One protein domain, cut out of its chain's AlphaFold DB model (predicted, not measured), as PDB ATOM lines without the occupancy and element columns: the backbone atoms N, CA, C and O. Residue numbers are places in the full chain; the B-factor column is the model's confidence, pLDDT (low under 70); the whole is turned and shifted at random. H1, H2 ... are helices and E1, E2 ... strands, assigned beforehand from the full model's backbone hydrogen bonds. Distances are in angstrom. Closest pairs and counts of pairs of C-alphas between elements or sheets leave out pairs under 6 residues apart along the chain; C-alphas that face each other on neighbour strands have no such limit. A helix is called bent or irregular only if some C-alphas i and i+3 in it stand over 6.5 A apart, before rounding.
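Overview. This is residues 22 to 61 of the 127 residues of a protein of Parvibaculum sp (UniProt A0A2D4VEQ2). One long helix, H1, makes the length of this domain, and a small two-stranded hairpin, E1 and E2, sits at its first end like a short crossbar. Residues 38 to 61, most of H1 and the last four residues, stick out free from that end. The printed part has 40 residues, with two named strands followed by one named helix, in the order E1, E2, H1; the sheet of E1 and E2 is antiparallel and the class is mixed, helices and strands. The whole is extended, a rod with a radius of gyration of the C-alphas of 15.5 A and spans of 46 by 18 by 7 A.

Along the chain. E1 is residues 23 to 26, beginning at C-alpha 23 at (30.108, -0.267, 1.569). E2 is residues 31 to 34. H1 is residues 35 to 57, 32.1 A from first to last C-alpha, from C-alpha 35 at (25.418, -3.770, 3.827) to C-alpha 57 at (-3.254, -18.137, 1.871). H1 is neither bent nor irregular, but only just: C-alphas 46 and 49 are 6.3 A apart.

Arrangement. E1 and E2 form a hairpin, antiparallel at 144 degrees between their directions. The C-alphas of Gly 23 and Pro 34 face each other at 4.2 A. N 24 and O 33 are within hydrogen-bond range at 2.9 A, and N 33 and O 24 at 3.1 A. The closest C-alphas of E1 and H1 are those of Gly 23 and Val 35, 6.3 A apart, while their centres are 22.5 A apart. In H1, 17 of 19 O i to N i+4 pairs are within hydrogen-bond range.

Size, cuts and confidence. The two C-alphas farthest apart are those of Gly 30 and Leu 61, at 46.2 A. The printed part has no cut, and the links E1 to E2 and E2 to H1 are tight. The mean pLDDT of the printed part is 80.7, and residues 26 to 29 are under 70.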
ATOM      1  N   ARG A  22      29.330  -0.251   6.220       75.69
ATOM      2  CA  ARG A  22      30.427  -0.659   5.347       75.69
ATOM      3  C   ARG A  22      29.896  -0.879   3.931       75.69
ATOM      4  O   ARG A  22      28.985  -1.675   3.704       75.69
ATOM      5  N   GLY A  23      30.450  -0.138   2.979       75.81
ATOM      6  CA  GLY A  23      30.108  -0.267   1.569       75.81
ATOM      7  C   GLY A  23      30.760  -1.508   0.973       75.81
ATOM      8  O   GLY A  23      31.972  -1.686   1.088       75.81
ATOM      9  N   ILE A  24      29.971  -2.354   0.313       76.75
ATOM     10  CA  ILE A  24      30.497  -3.384  -0.583       76.75
ATOM     11  C   ILE A  24      30.661  -2.731  -1.954       76.75
ATOM     12  O   ILE A  24      29.713  -2.152  -2.492       76.75
ATOM     13  N   HIS A  25      31.876  -2.783  -2.500       73.06
ATOM     14  CA  HIS A  25      32.163  -2.230  -3.816       73.06
ATOM     15  C   HIS A  25      31.719  -3.222  -4.892       73.06
ATOM     16  O   HIS A  25      32.288  -4.304  -5.012       73.06
ATOM     17  N   TYR A  26      30.711  -2.853  -5.681       68.94
ATOM     18  CA  TYR A  26      30.299  -3.633  -6.843       68.94
ATOM     19  C   TYR A  26      31.034  -3.119  -8.084       68.94
ATOM     20  O   TYR A  26      30.701  -2.059  -8.615       68.94
ATOM     21  N   GLU A  27      32.037  -3.867  -8.554       64.94
ATOM     22  CA  GLU A  27      32.814  -3.523  -9.761       64.94
ATOM     23  C   GLU A  27      31.944  -3.401 -11.021       64.94
ATOM     24  O   GLU A  27      32.241  -2.598 -11.898       64.94
ATOM     25  N   THR A  28      30.830  -4.130 -11.091       67.81
ATOM     26  CA  THR A  28      29.923  -4.128 -12.249       67.81
ATOM     27  C   THR A  28      29.045  -2.882 -12.364       67.81
ATOM     28  O   THR A  28      28.616  -2.559 -13.467       67.81
ATOM     29  N   LEU A  29      28.774  -2.178 -11.259       66.56
ATOM     30  CA  LEU A  29      27.975  -0.942 -11.254       66.56
ATOM     31  C   LEU A  29      28.804   0.312 -10.940       66.56
ATOM     32  O   LEU A  29      28.299   1.418 -11.111       66.56
ATOM     33  N   GLY A  30      30.044   0.169 -10.459       73.19
ATOM     34  CA  GLY A  30      30.869   1.296 -10.002       73.19
ATOM     35  C   GLY A  30      30.303   2.015  -8.769       73.19
ATOM     36  O   GLY A  30      30.726   3.124  -8.452       73.19
ATOM     37  N   VAL A  31      29.334   1.404  -8.080       76.62
ATOM     38  CA  VAL A  31      28.631   1.974  -6.925       76.62
ATOM     39  C   VAL A  31      28.982   1.176  -5.672       76.62
ATOM     40  O   VAL A  31      28.988  -0.057  -5.671       76.62
ATOM     41  N   THR A  32      29.261   1.890  -4.584       75.19
ATOM     42  CA  THR A  32      29.417   1.315  -3.245       75.19
ATOM     43  C   THR A  32      28.060   1.270  -2.560       75.19
ATOM     44  O   THR A  32      27.434   2.304  -2.330       75.19
ATOM     45  N   VAL A  33      27.595   0.065  -2.235       80.19
ATOM     46  CA  VAL A  33      26.276  -0.145  -1.627       80.19
ATOM     47  C   VAL A  33      26.460  -0.589  -0.173       80.19
ATOM     48  O   VAL A  33      27.209  -1.540   0.068       80.19
ATOM     49  N   PRO A  34      25.819   0.068   0.812       84.50
ATOM     50  CA  PRO A  34      25.960  -0.306   2.216       84.50
ATOM     51  C   PRO A  34      25.318  -1.669   2.496       84.50
ATOM     52  O   PRO A  34      24.241  -1.978   1.979       84.50
ATOM     53  N   VAL A  35      25.942  -2.462   3.375       83.56
ATOM     54  CA  VAL A  35      25.418  -3.770   3.827       83.56
ATOM     55  C   VAL A  35      23.989  -3.653   4.364       83.56
ATOM     56  O   VAL A  35      23.167  -4.538   4.121       83.56
ATOM     57  N   LEU A  36      23.661  -2.533   5.019       84.31
ATOM     58  CA  LEU A  36      22.313  -2.243   5.508       84.31
ATOM     59  C   LEU A  36      21.226  -2.420   4.438       84.31
ATOM     60  O   LEU A  36      20.144  -2.915   4.749       84.31
ATOM     61  N   LEU A  37      21.504  -2.043   3.184       85.38
ATOM     62  CA  LEU A  37      20.524  -2.148   2.104       85.38
ATOM     63  C   LEU A  37      20.186  -3.612   1.797       85.38
ATOM     64  O   LEU A  37      19.019  -3.941   1.604       85.38
ATOM     65  N   TRP A  38      21.185  -4.496   1.809       83.94
ATOM     66  CA  TRP A  38      20.990  -5.930   1.591       83.94
ATOM     67  C   TRP A  38      20.219  -6.583   2.734       83.94
ATOM     68  O   TRP A  38      19.311  -7.374   2.488       83.94
ATOM     69  N   VAL A  39      20.531  -6.211   3.978       85.50
ATOM     70  CA  VAL A  39      19.820  -6.710   5.166       85.50
ATOM     71  C   VAL A  39      18.357  -6.267   5.147       85.50
ATOM     72  O   VAL A  39      17.465  -7.088   5.361       85.50
ATOM     73  N   LEU A  40      18.095  -4.992   4.838       87.12
ATOM     74  CA  LEU A  40      16.731  -4.484   4.695       87.12
ATOM     75  C   LEU A  40      15.998  -5.146   3.529       87.12
ATOM     76  O   LEU A  40      14.850  -5.544   3.696       87.12
ATOM     77  N   GLY A  41      16.652  -5.314   2.378       87.62
ATOM     78  CA  GLY A  41      16.079  -5.997   1.220       87.62
ATOM     79  C   GLY A  41      15.678  -7.435   1.547       87.62
ATOM     80  O   GLY A  41      14.536  -7.822   1.311       87.62
ATOM     81  N   LEU A  42      16.575  -8.201   2.174       87.12
ATOM     82  CA  LEU A  42      16.278  -9.558   2.634       87.12
ATOM     83  C   LEU A  42      15.127  -9.570   3.644       87.12
ATOM     84  O   LEU A  42      14.187 -10.340   3.477       87.12
ATOM     85  N   GLY A  43      15.141  -8.697   4.652       87.56
ATOM     86  CA  GLY A  43      14.082  -8.650   5.663       87.56
ATOM     87  C   GLY A  43      12.711  -8.286   5.081       87.56
ATOM     88  O   GLY A  43      11.728  -8.996   5.301       87.56
ATOM     89  N   VAL A  44      12.638  -7.203   4.306       90.25
ATOM     90  CA  VAL A  44      11.382  -6.692   3.736       90.25
ATOM     91  C   VAL A  44      10.821  -7.651   2.688       90.25
ATOM     92  O   VAL A  44       9.630  -7.964   2.730       90.25
ATOM     93  N   VAL A  45      11.656  -8.149   1.772       89.19
ATOM     94  CA  VAL A  45      11.201  -9.007   0.670       89.19
ATOM     95  C   VAL A  45      10.985 -10.443   1.141       89.19
ATOM     96  O   VAL A  45       9.912 -10.998   0.924       89.19
ATOM     97  N   SER A  46      11.968 -11.053   1.810       82.62
ATOM     98  CA  SER A  46      11.883 -12.472   2.179       82.62
ATOM     99  C   SER A  46      10.946 -12.707   3.355       82.62
ATOM    100  O   SER A  46      10.162 -13.645   3.308       82.62
ATOM    101  N   THR A  47      10.991 -11.876   4.400       86.12
ATOM    102  CA  THR A  47      10.141 -12.090   5.583       86.12
ATOM    103  C   THR A  47       8.851 -11.286   5.499       86.12
ATOM    104  O   THR A  47       7.777 -11.852   5.668       86.12
ATOM    105  N   GLY A  48       8.937  -9.984   5.211       85.94
ATOM    106  CA  GLY A  48       7.776  -9.092   5.191       85.94
ATOM    107  C   GLY A  48       6.739  -9.495   4.143       85.94
ATOM    108  O   GLY A  48       5.608  -9.842   4.486       85.94
ATOM    109  N   PHE A  49       7.126  -9.490   2.865       88.38
ATOM    110  CA  PHE A  49       6.205  -9.804   1.771       88.38
ATOM    111  C   PHE A  49       5.718 -11.258   1.811       88.38
ATOM    112  O   PHE A  49       4.527 -11.509   1.614       88.38
ATOM    113  N   ALA A  50       6.595 -12.212   2.145       85.94
ATOM    114  CA  ALA A  50       6.188 -13.607   2.280       85.94
ATOM    115  C   ALA A  50       5.109 -13.784   3.355       85.94
ATOM    116  O   ALA A  50       4.088 -14.409   3.081       85.94
ATOM    117  N   TYR A  51       5.256 -13.177   4.541       84.81
ATOM    118  CA  TYR A  51       4.255 -13.315   5.607       84.81
ATOM    119  C   TYR A  51       2.888 -12.737   5.241       84.81
ATOM    120  O   TYR A  51       1.863 -13.266   5.684       84.81
ATOM    121  N   LEU A  52       2.849 -11.679   4.425       86.44
ATOM    122  CA  LEU A  52       1.592 -11.158   3.886       86.44
ATOM    123  C   LEU A  52       0.908 -12.202   2.995       86.44
ATOM    124  O   LEU A  52      -0.281 -12.469   3.171       86.44
ATOM    125  N   GLY A  53       1.669 -12.845   2.104       83.19
ATOM    126  CA  GLY A  53       1.177 -13.937   1.262       83.19
ATOM    127  C   GLY A  53       0.691 -15.136   2.078       83.19
ATOM    128  O   GLY A  53      -0.420 -15.614   1.865       83.19
ATOM    129  N   ILE A  54       1.466 -15.561   3.078       84.31
ATOM    130  CA  ILE A  54       1.114 -16.668   3.982       84.31
ATOM    131  C   ILE A  54      -0.187 -16.365   4.725       84.31
ATOM    132  O   ILE A  54      -1.098 -17.189   4.757       84.31
ATOM    133  N   SER A  55      -0.316 -15.156   5.273       83.25
ATOM    134  CA  SER A  55      -1.521 -14.731   5.994       83.25
ATOM    135  C   SER A  55      -2.756 -14.685   5.093       83.25
ATOM    136  O   SER A  55      -3.872 -14.907   5.563       83.25
ATOM    137  N   MET A  56      -2.577 -14.390   3.805       84.25
ATOM    138  CA  MET A  56      -3.657 -14.422   2.822       84.25
ATOM    139  C   MET A  56      -4.038 -15.860   2.455       84.25
ATOM    140  O   MET A  56      -5.219 -16.195   2.475       84.25
ATOM    141  N   VAL A  57      -3.051 -16.721   2.205       81.38
ATOM    142  CA  VAL A  57      -3.254 -18.137   1.871       81.38
ATOM    143  C   VAL A  57      -3.927 -18.890   3.016       81.38
ATOM    144  O   VAL A  57      -4.895 -19.606   2.772       81.38
ATOM    145  N   LEU A  58      -3.509 -18.671   4.265       79.69
ATOM    146  CA  LEU A  58      -4.094 -19.326   5.443       79.69
ATOM    147  C   LEU A  58      -5.563 -18.955   5.698       79.69
ATOM    148  O   LEU A  58      -6.260 -19.687   6.391       79.69
ATOM    149  N   LYS A  59      -6.067 -17.851   5.132       79.69
ATOM    150  CA  LYS A  59      -7.510 -17.544   5.166       79.69
ATOM    151  C   LYS A  59      -8.325 -18.408   4.201       79.69
ATOM    152  O   LYS A  59      -9.545 -18.434   4.305       79.69
ATOM    153  N   THR A  60      -7.665 -19.066   3.249       71.00
ATOM    154  CA  THR A  60      -8.296 -19.779   2.127       71.00
ATOM    155  C   THR A  60      -7.950 -21.267   2.066       71.00
ATOM    156  O   THR A  60      -8.735 -22.044   1.536       71.00
ATOM    157  N   LEU A  61      -6.803 -21.675   2.615       71.12
ATOM    158  CA  LEU A  61      -6.294 -23.045   2.613       71.12
ATOM    159  C   LEU A  61      -6.103 -23.559   4.040       71.12
ATOM    160  O   LEU A  61      -5.626 -22.835   4.914       71.12
TER     161      LEU A  61